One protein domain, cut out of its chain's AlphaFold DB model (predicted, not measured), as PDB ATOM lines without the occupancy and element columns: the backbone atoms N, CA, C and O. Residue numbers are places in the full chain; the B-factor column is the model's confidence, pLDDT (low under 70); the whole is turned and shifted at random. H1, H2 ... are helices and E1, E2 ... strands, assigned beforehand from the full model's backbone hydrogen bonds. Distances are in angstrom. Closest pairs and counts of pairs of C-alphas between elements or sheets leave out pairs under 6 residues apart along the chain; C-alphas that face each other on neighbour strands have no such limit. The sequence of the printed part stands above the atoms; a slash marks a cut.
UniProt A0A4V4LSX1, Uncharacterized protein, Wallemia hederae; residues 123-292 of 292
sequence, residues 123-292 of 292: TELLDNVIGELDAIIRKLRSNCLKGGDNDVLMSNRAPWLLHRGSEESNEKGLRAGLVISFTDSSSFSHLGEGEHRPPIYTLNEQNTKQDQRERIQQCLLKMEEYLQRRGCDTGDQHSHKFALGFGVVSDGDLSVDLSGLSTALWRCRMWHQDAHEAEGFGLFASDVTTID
ATOM      1  N   THR A 123      34.282  15.275   8.231       93.38
ATOM      2  CA  THR A 123      33.592  16.568   8.338       93.38
ATOM      3  C   THR A 123      32.169  16.384   8.886       93.38
ATOM      4  O   THR A 123      31.783  17.087   9.816       93.38
ATOM      5  N   GLU A 124      31.414  15.395   8.387       94.00
ATOM      6  CA  GLU A 124      30.047  15.094   8.836       94.00
ATOM      7  C   GLU A 124      29.987  14.721  10.326       94.00
ATOM      8  O   GLU A 124      29.050  15.109  11.025       94.00
ATOM      9  N   LEU A 125      30.960  13.956  10.829       94.19
ATOM     10  CA  LEU A 125      31.014  13.547  12.233       94.19
ATOM     11  C   LEU A 125      31.141  14.756  13.165       94.19
ATOM     12  O   LEU A 125      30.375  14.862  14.124       94.19
ATOM     13  N   LEU A 126      32.040  15.687  12.845       94.25
ATOM     14  CA  LEU A 126      32.221  16.928  13.601       94.25
ATOM     15  C   LEU A 126      31.028  17.880  13.440       94.25
ATOM     16  O   LEU A 126      30.567  18.465  14.419       94.25
ATOM     17  N   ASP A 127      30.442  17.967  12.245       94.62
ATOM     18  CA  ASP A 127      29.218  18.745  12.025       94.62
ATOM     19  C   ASP A 127      28.033  18.201  12.834       94.62
ATOM     20  O   ASP A 127      27.167  18.967  13.259       94.62
ATOM     21  N   ASN A 128      27.984  16.890  13.091       95.12
ATOM     22  CA  ASN A 128      26.987  16.314  13.989       95.12
ATOM     23  C   ASN A 128      27.228  16.749  15.447       95.12
ATOM     24  O   ASN A 128      26.255  17.041  16.135       95.12
ATOM     25  N   VAL A 129      28.481  16.863  15.911       95.75
ATOM     26  CA  VAL A 129      28.789  17.428  17.244       95.75
ATOM     27  C   VAL A 129      28.281  18.866  17.341       95.75
ATOM     28  O   VAL A 129      27.568  19.200  18.286       95.75
ATOM     29  N   ILE A 130      28.578  19.695  16.336       96.62
ATOM     30  CA  ILE A 130      28.096  21.082  16.268       96.62
ATOM     31  C   ILE A 130      26.562  21.120  16.276       96.62
ATOM     32  O   ILE A 130      25.972  21.864  17.053       96.62
ATOM     33  N   GLY A 131      25.904  20.282  15.469       96.44
ATOM     34  CA  GLY A 131      24.443  20.221  15.396       96.44
ATOM     35  C   GLY A 131      23.769  19.842  16.721       96.44
ATOM     36  O   GLY A 131      22.717  20.394  17.052       96.44
ATOM     37  N   GLU A 132      24.379  18.940  17.495       96.31
ATOM     38  CA  GLU A 132      23.910  18.572  18.838       96.31
ATOM     39  C   GLU A 132      24.115  19.718  19.843       96.31
ATOM     40  O   GLU A 132      23.198  20.039  20.602       96.31
ATOM     41  N   LEU A 133      25.264  20.403  19.810       96.88
ATOM     42  CA  LEU A 133      25.500  21.594  20.637       96.88
ATOM     43  C   LEU A 133      24.512  22.722  20.300       96.88
ATOM     44  O   LEU A 133      23.903  23.299  21.200       96.88
ATOM     45  N   ASP A 134      24.257  22.982  19.017       96.50
ATOM     46  CA  ASP A 134      23.259  23.956  18.562       96.50
ATOM     47  C   ASP A 134      21.835  23.585  19.006       96.50
ATOM     48  O   ASP A 134      21.013  24.457  19.309       96.50
ATOM     49  N   ALA A 135      21.495  22.294  19.046       94.81
ATOM     50  CA  ALA A 135      20.218  21.835  19.588       94.81
ATOM     51  C   ALA A 135      20.104  22.130  21.094       94.81
ATOM     52  O   ALA A 135      19.062  22.620  21.541       94.81
ATOM     53  N   ILE A 136      21.179  21.910  21.855       94.38
ATOM     54  CA  ILE A 136      21.244  22.238  23.286       94.38
ATOM     55  C   ILE A 136      21.117  23.752  23.500       94.38
ATOM     56  O   ILE A 136      20.291  24.185  24.302       94.38
ATOM     57  N   ILE A 137      21.851  24.566  22.737       94.56
ATOM     58  CA  ILE A 137      21.780  26.035  22.796       94.56
ATOM     59  C   ILE A 137      20.364  26.531  22.507       94.56
ATOM     60  O   ILE A 137      19.836  27.367  23.241       94.56
ATOM     61  N   ARG A 138      19.711  26.007  21.459       92.62
ATOM     62  CA  ARG A 138      18.320  26.367  21.141       92.62
ATOM     63  C   ARG A 138      17.384  26.063  22.304       92.62
ATOM     64  O   ARG A 138      16.517  26.886  22.594       92.62
ATOM     65  N   LYS A 139      17.586  24.925  22.974       90.25
ATOM     66  CA  LYS A 139      16.794  24.503  24.131       90.25
ATOM     67  C   LYS A 139      17.045  25.371  25.366       90.25
ATOM     68  O   LYS A 139      16.092  25.685  26.075       90.25
ATOM     69  N   LEU A 140      18.288  25.789  25.607       88.06
ATOM     70  CA  LEU A 140      18.617  26.758  26.655       88.06
ATOM     71  C   LEU A 140      17.921  28.093  26.375       88.06
ATOM     72  O   LEU A 140      17.149  28.571  27.199       88.06
ATOM     73  N   ARG A 141      18.097  28.634  25.165       87.56
ATOM     74  CA  ARG A 141      17.527  29.923  24.754       87.56
ATOM     75  C   ARG A 141      16.003  29.964  24.864       87.56
ATOM     76  O   ARG A 141      15.466  30.946  25.363       87.56
ATOM     77  N   SER A 142      15.304  28.922  24.405       80.88
ATOM     78  CA  SER A 142      13.832  28.891  24.421       80.88
ATOM     79  C   SER A 142      13.233  28.872  25.828       80.88
ATOM     80  O   SER A 142      12.054  29.165  25.970       80.88
ATOM     81  N   ASN A 143      14.018  28.520  26.849       71.19
ATOM     82  CA  ASN A 143      13.561  28.377  28.234       71.19
ATOM     83  C   ASN A 143      14.176  29.428  29.175       71.19
ATOM     84  O   ASN A 143      14.082  29.287  30.392       71.19
ATOM     85  N   CYS A 144      14.817  30.473  28.637       63.12
ATOM     86  CA  CYS A 144      15.325  31.597  29.428       63.12
ATOM     87  C   CYS A 144      14.297  32.720  29.641       63.12
ATOM     88  O   CYS A 144      14.556  33.589  30.461       63.12
ATOM     89  N   LEU A 145      13.161  32.716  28.938       59.31
ATOM     90  CA  LEU A 145      12.159  33.785  28.996       59.31
ATOM     91  C   LEU A 145      10.868  33.260  29.637       59.31
ATOM     92  O   LEU A 145      10.262  32.330  29.103       59.31
ATOM     93  N   LYS A 146      10.423  33.850  30.755       55.50
ATOM     94  CA  LYS A 146       9.027  33.700  31.195       55.50
ATOM     95  C   LYS A 146       8.140  34.611  30.352       55.50
ATOM     96  O   LYS A 146       8.495  35.747  30.058       55.50
ATOM     97  N   GLY A 147       6.983  34.099  29.936       51.78
ATOM     98  CA  GLY A 147       5.997  34.901  29.223       51.78
ATOM     99  C   GLY A 147       5.467  36.012  30.126       51.78
ATOM    100  O   GLY A 147       4.719  35.723  31.052       51.78
ATOM    101  N   GLY A 148       5.849  37.260  29.854       50.44
ATOM    102  CA  GLY A 148       5.169  38.439  30.395       50.44
ATOM    103  C   GLY A 148       6.062  39.636  30.702       50.44
ATOM    104  O   GLY A 148       5.650  40.755  30.445       50.44
ATOM    105  N   ASP A 149       7.283  39.421  31.173       53.62
ATOM    106  CA  ASP A 149       8.239  40.486  31.491       53.62
ATOM    107  C   ASP A 149       9.648  39.882  31.457       53.62
ATOM    108  O   ASP A 149       9.781  38.659  31.491       53.62
ATOM    109  N   ASN A 150      10.698  40.700  31.358       56.75
ATOM    110  CA  ASN A 150      12.114  40.303  31.206       56.75
ATOM    111  C   ASN A 150      12.711  39.439  32.353       56.75
ATOM    112  O   ASN A 150      13.931  39.393  32.524       56.75
ATOM    113  N   ASP A 151      11.889  38.738  33.129       56.38
ATOM    114  CA  ASP A 151      12.298  37.820  34.180       56.38
ATOM    115  C   ASP A 151      12.954  36.571  33.582       56.38
ATOM    116  O   ASP A 151      12.311  35.660  33.041       56.38
ATOM    117  N   VAL A 152      14.278  36.529  33.709       60.88
ATOM    118  CA  VAL A 152      15.073  35.342  33.414       60.88
ATOM    119  C   VAL A 152      14.771  34.273  34.463       60.88
ATOM    120  O   VAL A 152      14.782  34.536  35.665       60.88
ATOM    121  N   LEU A 153      14.515  33.041  34.015       62.62
ATOM    122  CA  LEU A 153      14.438  31.871  34.896       62.62
ATOM    123  C   LEU A 153      15.802  31.641  35.562       62.62
ATOM    124  O   LEU A 153      16.696  31.034  34.970       62.62
ATOM    125  N   MET A 154      15.950  32.151  36.782       65.25
ATOM    126  CA  MET A 154      17.131  31.935  37.609       65.25
ATOM    127  C   MET A 154      17.118  30.507  38.158       65.25
ATOM    128  O   MET A 154      16.160  30.077  38.798       65.25
ATOM    129  N   SER A 155      18.199  29.774  37.912       62.00
ATOM    130  CA  SER A 155      18.483  28.501  38.560       62.00
ATOM    131  C   SER A 155      19.289  28.781  39.820       62.00
ATOM    132  O   SER A 155      20.461  29.138  39.750       62.00
ATOM    133  N   ASN A 156      18.698  28.530  40.985       60.34
ATOM    134  CA  ASN A 156      19.398  28.626  42.274       60.34
ATOM    135  C   ASN A 156      20.307  27.405  42.538       60.34
ATOM    136  O   ASN A 156      20.715  27.164  43.673       60.34
ATOM    137  N   ARG A 157      20.546  26.566  41.522       61.72
ATOM    138  CA  ARG A 157      21.270  25.295  41.632       61.72
ATOM    139  C   ARG A 157      22.677  25.412  41.060       61.72
ATOM    140  O   ARG A 157      22.922  26.174  40.128       61.72
ATOM    141  N   ALA A 158      23.570  24.590  41.605       61.94
ATOM    142  CA  ALA A 158      24.908  24.349  41.081       61.94
ATOM    143  C   ALA A 158      24.902  24.009  39.574       61.94
ATOM    144  O   ALA A 158      23.868  23.558  39.061       61.94
ATOM    145  N   PRO A 159      26.032  24.190  38.856       64.25
ATOM    146  CA  PRO A 159      26.124  23.839  37.442       64.25
ATOM    147  C   PRO A 159      25.670  22.395  37.228       64.25
ATOM    148  O   PRO A 159      26.250  21.457  37.758       64.25
ATOM    149  N   TRP A 160      24.595  22.218  36.467       74.94
ATOM    150  CA  TRP A 160      23.964  20.911  36.246       74.94
ATOM    151  C   TRP A 160      24.184  20.390  34.822       74.94
ATOM    152  O   TRP A 160      24.031  19.196  34.569       74.94
ATOM    153  N   LEU A 161      24.535  21.286  33.892       84.31
ATOM    154  CA  LEU A 161      24.713  20.986  32.471       84.31
ATOM    155  C   LEU A 161      26.180  21.037  32.043       84.31
ATOM    156  O   LEU A 161      26.657  20.087  31.425       84.31
ATOM    157  N   LEU A 162      26.860  22.144  32.344       88.31
ATOM    158  CA  LEU A 162      28.225  22.423  31.912       88.31
ATOM    159  C   LEU A 162      28.984  23.157  33.021       88.31
ATOM    160  O   LEU A 162      28.439  24.055  33.662       88.31
ATOM    161  N   HIS A 163      30.240  22.772  33.208       87.88
ATOM    162  CA  HIS A 163      31.217  23.414  34.075       87.88
ATOM    163  C   HIS A 163      32.560  23.483  33.348       87.88
ATOM    164  O   HIS A 163      32.946  22.562  32.631       87.88
ATOM    165  N   ARG A 164      33.280  24.578  33.525       86.62
ATOM    166  CA  ARG A 164      34.549  24.866  32.879       86.62
ATOM    167  C   ARG A 164      35.657  24.732  33.916       86.62
ATOM    168  O   ARG A 164      35.651  25.440  34.918       86.62
ATOM    169  N   GLY A 165      36.574  23.784  33.720       79.81
ATOM    170  CA  GLY A 165      37.582  23.474  34.741       79.81
ATOM    171  C   GLY A 165      37.998  22.007  34.827       79.81
ATOM    172  O   GLY A 165      37.794  21.237  33.887       79.81
ATOM    173  N   SER A 166      38.633  21.671  35.954       64.31
ATOM    174  CA  SER A 166      39.191  20.353  36.297       64.31
ATOM    175  C   SER A 166      38.135  19.236  36.337       64.31
ATOM    176  O   SER A 166      36.965  19.481  36.619       64.31
ATOM    177  N   GLU A 167      38.574  18.004  36.052       60.34
ATOM    178  CA  GLU A 167      37.789  16.754  36.074       60.34
ATOM    179  C   GLU A 167      37.333  16.340  37.478       60.34
ATOM    180  O   GLU A 167      36.419  15.522  37.616       60.34
ATOM    181  N   GLU A 168      37.969  16.889  38.514       54.31
ATOM    182  CA  GLU A 168      37.653  16.588  39.903       54.31
ATOM    183  C   GLU A 168      36.282  17.157  40.245       54.31
ATOM    184  O   GLU A 168      36.000  18.339  40.031       54.31
ATOM    185  N   SER A 169      35.395  16.290  40.744       49.94
ATOM    186  CA  SER A 169      34.066  16.704  41.157       49.94
ATOM    187  C   SER A 169      34.215  17.818  42.181       49.94
ATOM    188  O   SER A 169      34.609  17.569  43.320       49.94
ATOM    189  N   ASN A 170      33.874  19.044  41.792       47.66
ATOM    190  CA  ASN A 170      33.638  20.075  42.778       47.66
ATOM    191  C   ASN A 170      32.601  19.503  43.751       47.66
ATOM    192  O   ASN A 170      31.557  19.002  43.318       47.66
ATOM    193  N   GLU A 171      32.858  19.625  45.054       45.22
ATOM    194  CA  GLU A 171      31.951  19.266  46.161       45.22
ATOM    195  C   GLU A 171      30.525  19.855  45.994       45.22
ATOM    196  O   GLU A 171      29.594  19.512  46.715       45.22
ATOM    197  N   LYS A 172      30.345  20.727  44.993       47.56
ATOM    198  CA  LYS A 172      29.142  21.444  44.583       47.56
ATOM    199  C   LYS A 172      28.226  20.725  43.570       47.56
ATOM    200  O   LYS A 172      27.169  21.271  43.288       47.56
ATOM    201  N   GLY A 173      28.533  19.530  43.047       55.03
ATOM    202  CA  GLY A 173      27.471  18.633  42.532       55.03
ATOM    203  C   GLY A 173      27.296  18.402  41.018       55.03
ATOM    204  O   GLY A 173      26.346  17.705  40.652       55.03
ATOM    205  N   LEU A 174      28.189  18.865  40.126       65.62
ATOM    206  CA  LEU A 174      28.223  18.328  38.751       65.62
ATOM    207  C   LEU A 174      29.044  17.036  38.721       65.62
ATOM    208  O   LEU A 174      30.267  17.070  38.835       65.62
ATOM    209  N   ARG A 175      28.393  15.896  38.489       70.62
ATOM    210  CA  ARG A 175      29.110  14.675  38.110       70.62
ATOM    211  C   ARG A 175      29.374  14.717  36.608       70.62
ATOM    212  O   ARG A 175      28.463  14.463  35.817       70.62
ATOM    213  N   ALA A 176      30.602  15.074  36.232       74.44
ATOM    214  CA  ALA A 176      31.022  15.106  34.837       74.44
ATOM    215  C   ALA A 176      30.797  13.730  34.190       74.44
ATOM    216  O   ALA A 176      31.241  12.700  34.699       74.44
ATOM    217  N   GLY A 177      30.051  13.727  33.089       75.50
ATOM    218  CA  GLY A 177      29.767  12.556  32.268       75.50
ATOM    219  C   GLY A 177      30.651  12.461  31.034       75.50
ATOM    220  O   GLY A 177      30.848  11.369  30.512       75.50
ATOM    221  N   LEU A 178      31.153  13.602  30.565       84.75
ATOM    222  CA  LEU A 178      32.126  13.730  29.488       84.75
ATOM    223  C   LEU A 178      32.832  15.082  29.599       84.75
ATOM    224  O   LEU A 178      32.292  16.023  30.184       84.75
ATOM    225  N   VAL A 179      34.018  15.188  29.013       87.38
ATOM    226  CA  VAL A 179      34.795  16.429  28.952       87.38
ATOM    227  C   VAL A 179      35.160  16.710  27.505       87.38
ATOM    228  O   VAL A 179      35.569  15.802  26.798       87.38
ATOM    229  N   ILE A 180      35.040  17.952  27.049       91.12
ATOM    230  CA  ILE A 180      35.601  18.402  25.769       91.12
ATOM    231  C   ILE A 180      36.821  19.267  26.079       91.12
ATOM    232  O   ILE A 180      36.718  20.212  26.864       91.12
ATOM    233  N   SER A 181      37.968  18.948  25.485       90.00
ATOM    234  CA  SER A 181      39.224  19.676  25.680       90.00
ATOM    235  C   SER A 181      39.781  20.183  24.354       90.00
ATOM    236  O   SER A 181      39.711  19.492  23.344       90.00
ATOM    237  N   PHE A 182      40.360  21.383  24.369       89.00
ATOM    238  CA  PHE A 182      41.035  21.987  23.211       89.00
ATOM    239  C   PHE A 182      42.566  22.013  23.339       89.00
ATOM    240  O   PHE A 182      43.238  22.638  22.523       89.00
ATOM    241  N   THR A 183      43.124  21.379  24.372       83.12
ATOM    242  CA  THR A 183      44.568  21.375  24.660       83.12
ATOM    243  C   THR A 183      45.167  19.987  24.478       83.12
ATOM    244  O   THR A 183      44.564  19.000  24.890       83.12
ATOM    245  N   ASP A 184      46.387  19.923  23.941       63.81
ATOM    246  CA  ASP A 184      47.105  18.684  23.590       63.81
ATOM    247  C   ASP A 184      47.597  17.841  24.779       63.81
ATOM    248  O   ASP A 184      48.270  16.829  24.594       63.81
ATOM    249  N   SER A 185      47.292  18.231  26.017       55.38
ATOM    250  CA  SER A 185      47.887  17.624  27.213       55.38
ATOM    251  C   SER A 185      47.289  16.275  27.623       55.38
ATOM    252  O   SER A 185      47.773  15.668  28.576       55.38
ATOM    253  N   SER A 186      46.282  15.768  26.911       52.62
ATOM    254  CA  SER A 186      45.734  14.433  27.156       52.62
ATOM    255  C   SER A 186      45.186  13.807  25.874       52.62
ATOM    256  O   SER A 186      44.296  14.369  25.228       52.62
ATOM    257  N   SER A 187      45.677  12.610  25.544       52.94
ATOM    258  CA  SER A 187      44.937  11.595  24.785       52.94
ATOM    259  C   SER A 187      43.511  11.459  25.335       52.94
ATOM    260  O   SER A 187      43.254  11.796  26.496       52.94
ATOM    261  N   PHE A 188      42.570  10.961  24.520       53.19
ATOM    262  CA  PHE A 188      41.277  10.518  25.049       53.19
ATOM    263  C   PHE A 188      41.538   9.637  26.279       53.19
ATOM    264  O   PHE A 188      42.369   8.735  26.217       53.19
ATOM    265  N   SER A 189      40.914   9.980  27.405       49.69
ATOM    266  CA  SER A 189      41.320   9.537  28.747       49.69
ATOM    267  C   SER A 189      41.563   8.029  28.880       49.69
ATOM    268  O   SER A 189      40.785   7.217  28.382       49.69
ATOM    269  N   HIS A 190      42.615   7.698  29.635       46.78
ATOM    270  CA  HIS A 190      43.025   6.348  30.021       46.78
ATOM    271  C   HIS A 190      42.196   5.833  31.208       46.78
ATOM    272  O   HIS A 190      41.985   6.560  32.186       46.78
ATOM    273  N   LEU A 191      41.761   4.572  31.158       46.34
ATOM    274  CA  LEU A 191      41.147   3.909  32.307       46.34
ATOM    275  C   LEU A 191      42.237   3.458  33.286       46.34
ATOM    276  O   LEU A 191      42.988   2.530  33.002       46.34
ATOM    277  N   GLY A 192      42.299   4.094  34.454       44.56
ATOM    278  CA  GLY A 192      42.921   3.483  35.628       44.56
ATOM    279  C   GLY A 192      41.927   2.529  36.285       44.56
ATOM    280  O   GLY A 192      40.746   2.859  36.404       44.56
ATOM    281  N   GLU A 193      42.370   1.345  36.706       42.97
ATOM    282  CA  GLU A 193      41.543   0.463  37.531       42.97
ATOM    283  C   GLU A 193      41.064   1.217  38.789       42.97
ATOM    284  O   GLU A 193      41.871   1.725  39.563       42.97
ATOM    285  N   GLY A 194      39.745   1.297  38.996       47.09
ATOM    286  CA  GLY A 194      39.144   1.697  40.276       47.09
ATOM    287  C   GLY A 194      38.574   3.117  40.392       47.09
ATOM    288  O   GLY A 194      37.759   3.338  41.286       47.09
ATOM    289  N   GLU A 195      38.886   4.057  39.490       55.62
ATOM    290  CA  GLU A 195      38.374   5.440  39.565       55.62
ATOM    291  C   GLU A 195      37.479   5.811  38.373       55.62
ATOM    292  O   GLU A 195      37.844   5.652  37.209       55.62
ATOM    293  N   HIS A 196      36.290   6.358  38.654       59.66
ATOM    294  CA  HIS A 196      35.407   6.900  37.621       59.66
ATOM    295  C   HIS A 196      36.018   8.174  37.027       59.66
ATOM    296  O   HIS A 196      35.950   9.238  37.647       59.66
ATOM    297  N   ARG A 197      36.525   8.095  35.794       67.12
ATOM    298  CA  ARG A 197      36.962   9.265  35.020       67.12
ATOM    299  C   ARG A 197      36.028   9.507  33.836       67.12
ATOM    300  O   ARG A 197      35.727   8.559  33.108       67.12
ATOM    301  N   PRO A 198      35.525  10.739  33.645       71.12
ATOM    302  CA  PRO A 198      34.721  11.052  32.477       71.12
ATOM    303  C   PRO A 198      35.583  10.943  31.209       71.12
ATOM    304  O   PRO A 198      36.730  11.386  31.218       71.12
ATOM    305  N   PRO A 199      35.044  10.408  30.104       74.94
ATOM    306  CA  PRO A 199      35.743  10.391  28.832       74.94
ATOM    307  C   PRO A 199      36.058  11.814  28.367       74.94
ATOM    308  O   PRO A 199      35.160  12.655  28.251       74.94
ATOM    309  N   ILE A 200      37.336  12.062  28.085       81.31
ATOM    310  CA  ILE A 200      37.844  13.329  27.559       81.31
ATOM    311  C   ILE A 200      37.893  13.249  26.039       81.31
ATOM    312  O   ILE A 200      38.535  12.366  25.484       81.31
ATOM    313  N   TYR A 201      37.236  14.192  25.378       85.31
ATOM    314  CA  TYR A 201      37.209  14.369  23.937       85.31
ATOM    315  C   TYR A 201      38.114  15.536  23.553       85.31
ATOM    316  O   TYR A 201      37.714  16.698  23.648       85.31
ATOM    317  N   THR A 202      39.342  15.220  23.145       87.00
ATOM    318  CA  THR A 202      40.338  16.222  22.749       87.00
ATOM    319  C   THR A 202      40.130  16.610  21.289       87.00
ATOM    320  O   THR A 202      40.222  15.763  20.404       87.00
ATOM    321  N   LEU A 203      39.843  17.885  21.034       87.06
ATOM    322  CA  LEU A 203      39.653  18.469  19.706       87.06
ATOM    323  C   LEU A 203      40.859  19.352  19.373       87.06
ATOM    324  O   LEU A 203      40.867  20.553  19.656       87.06
ATOM    325  N   ASN A 204      41.895  18.738  18.805       83.88
ATOM    326  CA  ASN A 204      43.149  19.398  18.454       83.88
ATOM    327  C   ASN A 204      43.345  19.490  16.935       83.88
ATOM    328  O   ASN A 204      42.499  19.077  16.143       83.88
ATOM    329  N   GLU A 205      44.478  20.050  16.518       83.75
ATOM    330  CA  GLU A 205      44.786  20.289  15.100       83.75
ATOM    331  C   GLU A 205      45.006  18.998  14.306       83.75
ATOM    332  O   GLU A 205      44.914  19.003  13.081       83.75
ATOM    333  N   GLN A 206      45.264  17.880  14.989       82.62
ATOM    334  CA  GLN A 206      45.475  16.585  14.342       82.62
ATOM    335  C   GLN A 206      44.159  15.916  13.939       82.62
ATOM    336  O   GLN A 206      44.141  15.122  12.998       82.62
ATOM    337  N   ASN A 207      43.070  16.199  14.658       80.12
ATOM    338  CA  ASN A 207      41.800  15.493  14.499       80.12
ATOM    339  C   ASN A 207      40.615  16.396  14.126       80.12
ATOM    340  O   ASN A 207      39.549  15.892  13.783       80.12
ATOM    341  N   THR A 208      40.791  17.718  14.156       86.50
ATOM    342  CA  THR A 208      39.718  18.680  13.899       86.50
ATOM    343  C   THR A 208      40.229  19.823  13.026       86.50
ATOM    344  O   THR A 208      41.263  20.425  13.309       86.50
ATOM    345  N   LYS A 209      39.481  20.170  11.971       91.94
ATOM    346  CA  LYS A 209      39.768  21.373  11.177       91.94
ATOM    347  C   LYS A 209      39.590  22.631  12.030       91.94
ATOM    348  O   LYS A 209      38.710  22.679  12.890       91.94
ATOM    349  N   GLN A 210      40.391  23.662  11.767       93.19
ATOM    350  CA  GLN A 210      40.375  24.899  12.552       93.19
ATOM    351  C   GLN A 210      38.978  25.539  12.627       93.19
ATOM    352  O   GLN A 210      38.530  25.886  13.716       93.19
ATOM    353  N   ASP A 211      38.266  25.628  11.505       94.56
ATOM    354  CA  ASP A 211      36.921  26.207  11.436       94.56
ATOM    355  C   ASP A 211      35.906  25.419  12.283       94.56
ATOM    356  O   ASP A 211      35.088  25.999  12.997       94.56
ATOM    357  N   GLN A 212      35.977  24.085  12.257       94.12
ATOM    358  CA  GLN A 212      35.111  23.226  13.064       94.12
ATOM    359  C   GLN A 212      35.453  23.335  14.554       94.12
ATOM    360  O   GLN A 212      34.545  23.439  15.379       94.12
ATOM    361  N   ARG A 213      36.746  23.386  14.901       93.50
ATOM    362  CA  ARG A 213      37.227  23.595  16.275       93.50
ATOM    363  C   ARG A 213      36.706  24.914  16.844       93.50
ATOM    364  O   ARG A 213      36.113  24.923  17.921       93.50
ATOM    365  N   GLU A 214      36.860  26.004  16.095       95.06
ATOM    366  CA  GLU A 214      36.372  27.335  16.471       95.06
ATOM    367  C   GLU A 214      34.849  27.349  16.646       95.06
ATOM    368  O   GLU A 214      34.345  27.884  17.633       95.06
ATOM    369  N   ARG A 215      34.097  26.704  15.745       96.56
ATOM    370  CA  ARG A 215      32.633  26.602  15.861       96.56
ATOM    371  C   ARG A 215      32.196  25.814  17.093       96.56
ATOM    372  O   ARG A 215      31.272  26.248  17.781       96.56
ATOM    373  N   ILE A 216      32.844  24.688  17.398       95.94
ATOM    374  CA  ILE A 216      32.551  23.902  18.606       95.94
ATOM    375  C   ILE A 216      32.857  24.737  19.856       95.94
ATOM    376  O   ILE A 216      32.019  24.816  20.755       95.94
ATOM    377  N   GLN A 217      34.003  25.420  19.889       95.31
ATOM    378  CA  GLN A 217      34.371  26.308  20.992       95.31
ATOM    379  C   GLN A 217      33.348  27.436  21.174       95.31
ATOM    380  O   GLN A 217      32.875  27.664  22.285       95.31
ATOM    381  N   GLN A 218      32.934  28.101  20.093       96.25
ATOM    382  CA  GLN A 218      31.898  29.135  20.132       96.25
ATOM    383  C   GLN A 218      30.558  28.604  20.650       96.25
ATOM    384  O   GLN A 218      29.860  29.310  21.376       96.25
ATOM    385  N   CYS A 219      30.179  27.372  20.297       96.75
ATOM    386  CA  CYS A 219      28.965  26.752  20.823       96.75
ATOM    387  C   CYS A 219      29.057  26.538  22.339       96.75
ATOM    388  O   CYS A 219      28.128  26.889  23.064       96.75
ATOM    389  N   LEU A 220      30.185  26.022  22.830       95.75
ATOM    390  CA  LEU A 220      30.405  25.804  24.262       95.75
ATOM    391  C   LEU A 220      30.420  27.120  25.050       95.75
ATOM    392  O   LEU A 220      29.767  27.208  26.087       95.75
ATOM    393  N   LEU A 221      31.063  28.163  24.519       95.00
ATOM    394  CA  LEU A 221      31.049  29.506  25.112       95.00
ATOM    395  C   LEU A 221      29.636  30.104  25.154       95.00
ATOM    396  O   LEU A 221      29.239  30.684  26.159       95.00
ATOM    397  N   LYS A 222      28.831  29.915  24.102       94.94
ATOM    398  CA  LYS A 222      27.417  30.331  24.110       94.94
ATOM    399  C   LYS A 222      26.602  29.560  25.145       94.94
ATOM    400  O   LYS A 222      25.745  30.144  25.799       94.94
ATOM    401  N   MET A 223      26.826  28.252  25.293       93.50
ATOM    402  CA  MET A 223      26.166  27.463  26.340       93.50
ATOM    403  C   MET A 223      26.514  27.995  27.733       93.50
ATOM    404  O   MET A 223      25.610  28.168  28.548       93.50
ATOM    405  N   GLU A 224      27.793  28.283  27.977       91.56
ATOM    406  CA  GLU A 224      28.277  28.929  29.200       91.56
ATOM    407  C   GLU A 224      27.558  30.266  29.444       91.56
ATOM    408  O   GLU A 224      26.955  30.441  30.500       91.56
ATOM    409  N   GLU A 225      27.508  31.154  28.451       91.31
ATOM    410  CA  GLU A 225      26.807  32.442  28.534       91.31
ATOM    411  C   GLU A 225      25.321  32.279  28.910       91.31
ATOM    412  O   GLU A 225      24.805  32.986  29.778       91.31
ATOM    413  N   TYR A 226      24.608  31.327  28.293       90.12
ATOM    414  CA  TYR A 226      23.204  31.065  28.629       90.12
ATOM    415  C   TYR A 226      23.021  30.518  30.046       90.12
ATOM    416  O   TYR A 226      22.026  30.846  30.692       90.12
ATOM    417  N   LEU A 227      23.950  29.700  30.537       87.19
ATOM    418  CA  LEU A 227      23.914  29.189  31.907       87.19
ATOM    419  C   LEU A 227      24.225  30.294  32.923       87.19
ATOM    420  O   LEU A 227      23.506  30.420  33.912       87.19
ATOM    421  N   GLN A 228      25.211  31.149  32.646       86.88
ATOM    422  CA  GLN A 228      25.535  32.315  33.476       86.88
ATOM    423  C   GLN A 228      24.361  33.293  33.564       86.88
ATOM    424  O   GLN A 228      24.034  33.766  34.650       86.88
ATOM    425  N   ARG A 229      23.650  33.539  32.454       85.31
ATOM    426  CA  ARG A 229      22.415  34.346  32.455       85.31
ATOM    427  C   ARG A 229      21.325  33.771  33.358       85.31
ATOM    428  O   ARG A 229      20.524  34.531  33.881       85.31
ATOM    429  N   ARG A 230      21.307  32.452  33.563       81.62
ATOM    430  CA  ARG A 230      20.414  31.762  34.510       81.62
ATOM    431  C   ARG A 230      20.978  31.717  35.936       81.62
ATOM    432  O   ARG A 230      20.439  30.992  36.761       81.62
ATOM    433  N   GLY A 231      22.068  32.424  36.229       80.38
ATOM    434  CA  GLY A 231      22.702  32.445  37.549       80.38
ATOM    435  C   GLY A 231      23.555  31.217  37.880       80.38
ATOM    436  O   GLY A 231      23.898  31.024  39.042       80.38
ATOM    437  N   CYS A 232      23.900  30.377  36.896       83.00
ATOM    438  CA  CYS A 232      24.769  29.223  37.135       83.00
ATOM    439  C   CYS A 232      26.244  29.653  37.198       83.00
ATOM    440  O   CYS A 232      26.730  30.330  36.293       83.00
ATOM    441  N   ASP A 233      26.970  29.183  38.214       83.19
ATOM    442  CA  ASP A 233      28.434  29.271  38.272       83.19
ATOM    443  C   ASP A 233      29.053  28.244  37.312       83.19
ATOM    444  O   ASP A 233      28.988  27.032  37.543       83.19
ATOM    445  N   THR A 234      29.623  28.721  36.207       85.00
ATOM    446  CA  THR A 234      30.219  27.871  35.170       85.00
ATOM    447  C   THR A 234      31.697  27.581  35.400       85.00
ATOM    448  O   THR A 234      32.260  26.850  34.599       85.00
ATOM    449  N   GLY A 235      32.309  28.041  36.496       85.75
ATOM    450  CA  GLY A 235      33.705  27.742  36.826       85.75
ATOM    451  C   GLY A 235      34.731  28.680  36.183       85.75
ATOM    452  O   GLY A 235      34.503  29.879  36.037       85.75
ATOM    453  N   ASP A 236      35.901  28.131  35.854       85.81
ATOM    454  CA  ASP A 236      37.075  28.888  35.410       85.81
ATOM    455  C   ASP A 236      36.980  29.301  33.931       85.81
ATOM    456  O   ASP A 236      37.121  28.480  33.020       85.81
ATOM    457  N   GLN A 237      36.823  30.605  33.693       84.94
ATOM    458  CA  GLN A 237      36.731  31.211  32.360       84.94
ATOM    459  C   GLN A 237      38.028  31.125  31.537       84.94
ATOM    460  O   GLN A 237      38.003  31.378  30.328       84.94
ATOM    461  N   HIS A 238      39.158  30.765  32.146       85.75
ATOM    462  CA  HIS A 238      40.432  30.574  31.450       85.75
ATOM    463  C   HIS A 238      40.695  29.115  31.072       85.75
ATOM    464  O   HIS A 238      41.539  28.849  30.217       85.75
ATOM    465  N   SER A 239      39.941  28.165  31.627       86.50
ATOM    466  CA  SER A 239      40.108  26.751  31.305       86.50
ATOM    467  C   SER A 239      39.731  26.450  29.847       86.50
ATOM    468  O   SER A 239      38.773  26.989  29.290       86.50
ATOM    469  N   HIS A 240      40.473  25.542  29.216       87.75
ATOM    470  CA  HIS A 240      40.175  25.004  27.882       87.75
ATOM    471  C   HIS A 240      39.441  23.655  27.940       87.75
ATOM    472  O   HIS A 240      39.350  22.950  26.930       87.75
ATOM    473  N   LYS A 241      38.947  23.280  29.125       89.19
ATOM    474  CA  LYS A 241      38.180  22.060  29.378       89.19
ATOM    475  C   LYS A 241      36.745  22.408  29.754       89.19
ATOM    476  O   LYS A 241      36.506  23.202  30.662       89.19
ATOM    477  N   PHE A 242      35.806  21.757  29.080       91.06
ATOM    478  CA  PHE A 242      34.374  21.871  29.319       91.06
ATOM    479  C   PHE A 242      33.856  20.514  29.780       91.06
ATOM    480  O   PHE A 242      33.719  19.591  28.979       91.06
ATOM    481  N   ALA A 243      33.591  20.382  31.074       88.00
ATOM    482  CA  ALA A 243      32.934  19.226  31.653       88.00
ATOM    483  C   ALA A 243      31.422  19.364  31.472       88.00
ATOM    484  O   ALA A 243      30.823  20.360  31.874       88.00
ATOM    485  N   LEU A 244      30.792  18.359  30.875       88.00
ATOM    486  CA  LEU A 244      29.344  18.286  30.748       88.00
ATOM    487  C   LEU A 244      28.807  17.173  31.638       88.00
ATOM    488  O   LEU A 244      29.495  16.190  31.915       88.00
ATOM    489  N   GLY A 245      27.564  17.326  32.089       83.06
ATOM    490  CA  GLY A 245      26.875  16.273  32.825       83.06
ATOM    491  C   GLY A 245      26.635  15.016  31.977       83.06
ATOM    492  O   GLY A 245      27.101  14.886  30.844       83.06
ATOM    493  N   PHE A 246      25.889  14.061  32.526       75.62
ATOM    494  CA  PHE A 246      25.685  12.760  31.894       75.62
ATOM    495  C   PHE A 246      24.214  12.477  31.605       75.62
ATOM    496  O   PHE A 246      23.372  12.533  32.503       75.62
ATOM    497  N   GLY A 247      23.902  12.124  30.356       77.56
ATOM    498  CA  GLY A 247      22.551  11.722  29.983       77.56
ATOM    499  C   GLY A 247      21.535  12.853  30.045       77.56
ATOM    500  O   GLY A 247      21.750  13.927  29.493       77.56
ATOM    501  N   VAL A 248      20.403  12.588  30.701       79.94
ATOM    502  CA  VAL A 248      19.356  13.591  30.916       79.94
ATOM    503  C   VAL A 248      19.633  14.356  32.205       79.94
ATOM    504  O   VAL A 248      19.375  13.854  33.305       79.94
ATOM    505  N   VAL A 249      20.108  15.586  32.050       77.56
ATOM    506  CA  VAL A 249      20.418  16.517  33.136       77.56
ATOM    507  C   VAL A 249      19.303  17.558  33.278       77.56
ATOM    508  O   VAL A 249      18.583  17.825  32.312       77.56
ATOM    509  N   SER A 250      19.071  18.081  34.487       79.19
ATOM    510  CA  SER A 250      17.980  19.033  34.743       79.19
ATOM    511  C   SER A 250      18.200  19.889  35.993       79.19
ATOM    512  O   SER A 250      18.672  19.373  37.006       79.19
ATOM    513  N   ASP A 251      17.776  21.157  35.947       77.38
ATOM    514  CA  ASP A 251      17.627  22.041  37.117       77.38
ATOM    515  C   ASP A 251      16.216  22.015  37.735       77.38
ATOM    516  O   ASP A 251      15.965  22.702  38.720       77.38
ATOM    517  N   GLY A 252      15.311  21.176  37.223       75.81
ATOM    518  CA  GLY A 252      13.900  21.114  37.614       75.81
ATOM    519  C   GLY A 252      12.971  21.835  36.635       75.81
ATOM    520  O   GLY A 252      11.916  21.291  36.320       75.81
ATOM    521  N   ASP A 253      13.392  22.977  36.091       75.19
ATOM    522  CA  ASP A 253      12.601  23.775  35.140       75.19
ATOM    523  C   ASP A 253      12.951  23.443  33.688       75.19
ATOM    524  O   ASP A 253      12.109  23.465  32.791       75.19
ATOM    525  N   LEU A 254      14.215  23.100  33.448       81.44
ATOM    526  CA  LEU A 254      14.736  22.690  32.163       81.44
ATOM    527  C   LEU A 254      15.373  21.315  32.285       81.44
ATOM    528  O   LEU A 254      16.072  20.999  33.243       81.44
ATOM    529  N   SER A 255      15.173  20.488  31.265       84.19
ATOM    530  CA  SER A 255      15.904  19.236  31.112       84.19
ATOM    531  C   SER A 255      16.602  19.197  29.764       84.19
ATOM    532  O   SER A 255      15.996  19.521  28.746       84.19
ATOM    533  N   VAL A 256      17.862  18.778  29.728       86.38
ATOM    534  CA  VAL A 256      18.659  18.624  28.507       86.38
ATOM    535  C   VAL A 256      19.120  17.177  28.415       86.38
ATOM    536  O   VAL A 256      19.632  16.621  29.382       86.38
ATOM    537  N   ASP A 257      18.910  16.561  27.254       87.25
ATOM    538  CA  ASP A 257      19.370  15.206  26.968       87.25
ATOM    539  C   ASP A 257      20.680  15.278  26.182       87.25
ATOM    540  O   ASP A 257      20.697  15.723  25.037       87.25
ATOM    541  N   LEU A 258      21.771  14.845  26.806       87.81
ATOM    542  CA  LEU A 258      23.117  14.851  26.237       87.81
ATOM    543  C   LEU A 258      23.443  13.573  25.451       87.81
ATOM    544  O   LEU A 258      24.579  13.396  25.012       87.81
ATOM    545  N   SER A 259      22.482  12.662  25.261       85.62
ATOM    546  CA  SER A 259      22.736  11.376  24.592       85.62
ATOM    547  C   SER A 259      23.165  11.532  23.135       85.62
ATOM    548  O   SER A 259      24.033  10.786  22.673       85.62
ATOM    549  N   GLY A 260      22.582  12.497  22.418       90.00
ATOM    550  CA  GLY A 260      22.951  12.805  21.036       90.00
ATOM    551  C   GLY A 260      24.393  13.301  20.943       90.00
ATOM    552  O   GLY A 260      25.208  12.681  20.258       90.00
ATOM    553  N   LEU A 261      24.738  14.317  21.744       92.69
ATOM    554  CA  LEU A 261      26.103  14.839  21.860       92.69
ATOM    555  C   LEU A 261      27.115  13.746  22.237       92.69
ATOM    556  O   LEU A 261      28.135  13.598  21.569       92.69
ATOM    557  N   SER A 262      26.807  12.935  23.252       87.94
ATOM    558  CA  SER A 262      27.671  11.832  23.698       87.94
ATOM    559  C   SER A 262      27.922  10.820  22.575       87.94
ATOM    560  O   SER A 262      29.043  10.356  22.379       87.94
ATOM    561  N   THR A 263      26.885  10.503  21.791       88.12
ATOM    562  CA  THR A 263      26.994   9.595  20.640       88.12
ATOM    563  C   THR A 263      27.833  10.206  19.519       88.12
ATOM    564  O   THR A 263      28.645   9.502  18.917       88.12
ATOM    565  N   ALA A 264      27.652  11.496  19.225       92.56
ATOM    566  CA  ALA A 264      28.420  12.203  18.204       92.56
ATOM    567  C   ALA A 264      29.913  12.250  18.566       92.56
ATOM    568  O   ALA A 264      30.751  11.821  17.775       92.56
ATOM    569  N   LEU A 265      30.228  12.650  19.799       90.75
ATOM    570  CA  LEU A 265      31.587  12.688  20.333       90.75
ATOM    571  C   LEU A 265      32.245  11.300  20.337       90.75
ATOM    572  O   LEU A 265      33.376  11.140  19.879       90.75
ATOM    573  N   TRP A 266      31.521  10.265  20.781       87.50
ATOM    574  CA  TRP A 266      32.003   8.881  20.736       87.50
ATOM    575  C   TRP A 266      32.349   8.431  19.310       87.50
ATOM    576  O   TRP A 266      33.361   7.765  19.100       87.50
ATOM    577  N   ARG A 267      31.550   8.819  18.309       90.38
ATOM    578  CA  ARG A 267      31.843   8.507  16.903       90.38
ATOM    579  C   ARG A 267      33.090   9.224  16.395       90.38
ATOM    580  O   ARG A 267      33.870   8.584  15.698       90.38
ATOM    581  N   CYS A 268      33.293  10.495  16.751       90.88
ATOM    582  CA  CYS A 268      34.525  11.222  16.426       90.88
ATOM    583  C   CYS A 268      35.748  10.482  16.974       90.88
ATOM    584  O   CYS A 268      36.642  10.129  16.216       90.88
ATOM    585  N   ARG A 269      35.736  10.126  18.258       85.25
ATOM    586  CA  ARG A 269      36.810   9.336  18.872       85.25
ATOM    587  C   ARG A 269      37.097   8.034  18.112       85.25
ATOM    588  O   ARG A 269      38.208   7.749  17.678       85.25
ATOM    589  N   MET A 270      36.056   7.238  17.881       84.38
ATOM    590  CA  MET A 270      36.198   5.951  17.196       84.38
ATOM    591  C   MET A 270      36.705   6.089  15.758       84.38
ATOM    592  O   MET A 270      37.421   5.209  15.269       84.38
ATOM    593  N   TRP A 271      36.366   7.190  15.089       91.00
ATOM    594  CA  TRP A 271      36.848   7.504  13.752       91.00
ATOM    595  C   TRP A 271      38.371   7.621  13.698       91.00
ATOM    596  O   TRP A 271      38.983   7.000  12.822       91.00
ATOM    597  N   HIS A 272      38.967   8.332  14.661       83.56
ATOM    598  CA  HIS A 272      40.414   8.556  14.751       83.56
ATOM    599  C   HIS A 272      41.201   7.342  15.258       83.56
ATOM    600  O   HIS A 272      42.426   7.359  15.220       83.56
ATOM    601  N   GLN A 273      40.512   6.239  15.583       71.44
ATOM    602  CA  GLN A 273      41.123   4.970  15.992       71.44
ATOM    603  C   GLN A 273      42.036   5.116  17.203       71.44
ATOM    604  O   GLN A 273      43.080   4.464  17.267       71.44
ATOM    605  N   ASP A 274      41.611   5.919  18.175       62.16
ATOM    606  CA  ASP A 274      42.264   5.919  19.475       62.16
ATOM    607  C   ASP A 274      42.371   4.484  20.000       62.16
ATOM    608  O   ASP A 274      41.531   3.619  19.689       62.16
ATOM    609  N   ALA A 275      43.450   4.219  20.740       55.09
ATOM    610  CA  ALA A 275      43.735   2.901  21.280       55.09
ATOM    611  C   ALA A 275      42.479   2.316  21.956       55.09
ATOM    612  O   ALA A 275      41.751   3.017  22.663       55.09
ATOM    613  N   HIS A 276      42.196   1.033  21.682       46.81
ATOM    614  CA  HIS A 276      41.111   0.290  22.336       46.81
ATOM    615  C   HIS A 276      41.535   0.016  23.770       46.81
ATOM    616  O   HIS A 276      42.025  -1.062  24.082       46.81
ATOM    617  N   GLU A 277      41.379   1.011  24.623       51.19
ATOM    618  CA  GLU A 277      41.530   0.857  26.059       51.19
ATOM    619  C   GLU A 277      40.140   0.618  26.650       51.19
ATOM    620  O   GLU A 277      39.149   1.208  26.211       51.19
ATOM    621  N   ALA A 278      40.033  -0.344  27.568       42.69
ATOM    622  CA  ALA A 278      38.762  -0.701  28.182       42.69
ATOM    623  C   ALA A 278      38.217   0.508  28.946       42.69
ATOM    624  O   ALA A 278      38.892   1.016  29.829       42.69
ATOM    625  N   GLU A 279      37.010   0.970  28.619       51.28
ATOM    626  CA  GLU A 279      36.414   2.146  29.255       51.28
ATOM    627  C   GLU A 279      35.280   1.759  30.199       51.28
ATOM    628  O   GLU A 279      34.318   1.089  29.815       51.28
ATOM    629  N   GLY A 280      35.336   2.271  31.423       46.66
ATOM    630  CA  GLY A 280      34.191   2.367  32.304       46.66
ATOM    631  C   GLY A 280      33.348   3.510  31.773       46.66
ATOM    632  O   GLY A 280      33.574   4.657  32.129       46.66
ATOM    633  N   PHE A 281      32.413   3.212  30.873       52.50
ATOM    634  CA  PHE A 281      31.464   4.148  30.255       52.50
ATOM    635  C   PHE A 281      30.514   4.818  31.281       52.50
ATOM    636  O   PHE A 281      29.292   4.671  31.209       52.50
ATOM    637  N   GLY A 282      31.053   5.488  32.299       46.94
ATOM    638  CA  GLY A 282      30.332   5.836  33.525       46.94
ATOM    639  C   GLY A 282      29.881   4.608  34.329       46.94
ATOM    640  O   GLY A 282      28.929   4.703  35.102       46.94
ATOM    641  N   LEU A 283      30.514   3.455  34.100       46.94
ATOM    642  CA  LEU A 283      30.242   2.192  34.785       46.94
ATOM    643  C   LEU A 283      31.316   1.992  35.841       46.94
ATOM    644  O   LEU A 283      32.504   2.098  35.532       46.94
ATOM    645  N   PHE A 284      30.911   1.697  37.068       48.97
ATOM    646  CA  PHE A 284      31.863   1.260  38.076       48.97
ATOM    647  C   PHE A 284      32.405  -0.125  37.707       48.97
ATOM    648  O   PHE A 284      31.730  -0.901  37.029       48.97
ATOM    649  N   ALA A 285      33.598  -0.479  38.192       48.91
ATOM    650  CA  ALA A 285      34.108  -1.848  38.068       48.91
ATOM    651  C   ALA A 285      33.113  -2.881  38.643       48.91
ATOM    652  O   ALA A 285      33.005  -3.988  38.136       48.91
ATOM    653  N   SER A 286      32.310  -2.490  39.640       48.22
ATOM    654  CA  SER A 286      31.204  -3.292  40.183       48.22
ATOM    655  C   SER A 286      30.028  -3.501  39.222       48.22
ATOM    656  O   SER A 286      29.252  -4.437  39.401       48.22
ATOM    657  N   ASP A 287      29.866  -2.625  38.229       44.28
ATOM    658  CA  ASP A 287      28.763  -2.659  37.261       44.28
ATOM    659  C   ASP A 287      29.104  -3.515  36.035       44.28
ATOM    660  O   ASP A 287      28.218  -3.855  35.243       44.28
ATOM    661  N   VAL A 288      30.387  -3.853  35.880       41.53
ATOM    662  CA  VAL A 288      30.936  -4.621  34.770       41.53
ATOM    663  C   VAL A 288      31.434  -5.955  35.301       41.53
ATOM    664  O   VAL A 288      32.463  -6.038  35.956       41.53
ATOM    665  N   THR A 289      30.721  -7.028  34.971       41.69
ATOM    666  CA  THR A 289      31.266  -8.382  35.141       41.69
ATOM    667  C   THR A 289      31.884  -8.822  33.824       41.69
ATOM    668  O   THR A 289      31.187  -8.943  32.812       41.69
ATOM    669  N   THR A 290      33.202  -9.007  33.824       36.97
ATOM    670  CA  THR A 290      33.917  -9.710  32.760       36.97
ATOM    671  C   THR A 290      33.593 -11.191  32.882       36.97
ATOM    672  O   THR A 290      33.780 -11.787  33.938       36.97
ATOM    673  N   ILE A 291      33.030 -11.766  31.823       32.72
ATOM    674  CA  ILE A 291      32.906 -13.217  31.708       32.72
ATOM    675  C   ILE A 291      34.202 -13.700  31.063       32.72
ATOM    676  O   ILE A 291      34.491 -13.283  29.936       32.72
ATOM    677  N   ASP A 292      34.951 -14.516  31.803       35.94
ATOM    678  CA  ASP A 292      36.125 -15.248  31.312       35.94
ATOM    679  C   ASP A 292      35.744 -16.276  30.232       35.94
ATOM    680  O   ASP A 292      34.688 -16.945  30.374       35.94
TER     681      ASP A 292
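AT A GLANCE: This is residues 123 to 292 of the 292 residues of an uncharacterized protein of Wallemia hederae (UniProt A0A4V4LSX1). A small twisted sheet of four strands, E1, E4, E2 and E3, has helices H2 and H3 over one face, and H1 runs between these two helices, touching both but not on the sheet. A little hairpin, E5 and E6, sits by H1, while residues 146 to 151 stick out as a free loop and the last strand, E7, lies far out in a tail. The 170 printed residues have three named helices and seven named strands, in the order H1 E1 E2 E3 H2 E4 E5 E6 H3 E7; the sheet, in order E1 E4 E2 E3, is mixed. The class is mixed, helices and strands, with under half of the residues in named elements. By its radius of gyration of the C-alphas, 16.5 A, the whole is compact, yet its outline is elongated, 61 by 38 by 27 A.

HOW THE PARTS SIT: Start with H1, residues 123 to 142, which touches H2, residues 210 to 229, at a shallow tilt of 16 degrees, the same way; their closest C-alphas are those of Ile 130 and Ile 216, 5.8 A apart. With residues 125 to 133 alone, H1 touches H3, residues 259 to 272, at a shallow tilt of 20 degrees, opposite ways; the closest C-alphas, of Glu 132 and Leu 261, are 5.3 A apart. H2 and H3 are apart. In these helices each O i to N i+4 pair is within hydrogen-bond range. Next find edge strand E1, residues 162 to 164, antiparallel to E4, residues 241 to 244, with N 163 and O 243 at 2.8 A. E2, residues 178 to 181, is antiparallel to E4, with N 180 and O 242 at 2.9 A, and parallel to edge strand E3, residues 200 to 202, with N 201 and O 179 at 2.7 A. H2 runs across the strands at a height over the sheet of 10.4 A; H3, on the same face, runs slantwise to them at 10.0 A. In the hairpin of E5, residues 248 to 250, and E6, residues 255 to 257, N 256 and O 249 are 2.8 A apart.

IN THESE COORDINATES: Find C-alpha 123 at (33.592, 16.568, 8.338); from there H1 runs 28.3 A. H2 begins at C-alpha 210, (40.375, 24.899, 12.552), and spans 28.4 A; H3 spans 20.4 A. E7, residues 288 to 291, pairs with no named strand and ends at (32.906, -13.217, 31.708).

THE WHOLE: The farthest C-alphas, of Asp 149 and Asp 292, are 62.3 A apart. The printed part has no cut; its longest link, H1 to E1, has 19 residues. Look for pLDDT under 70 at residues 144 to 159, 166 to 174, 184 to 197 and 274 to 292.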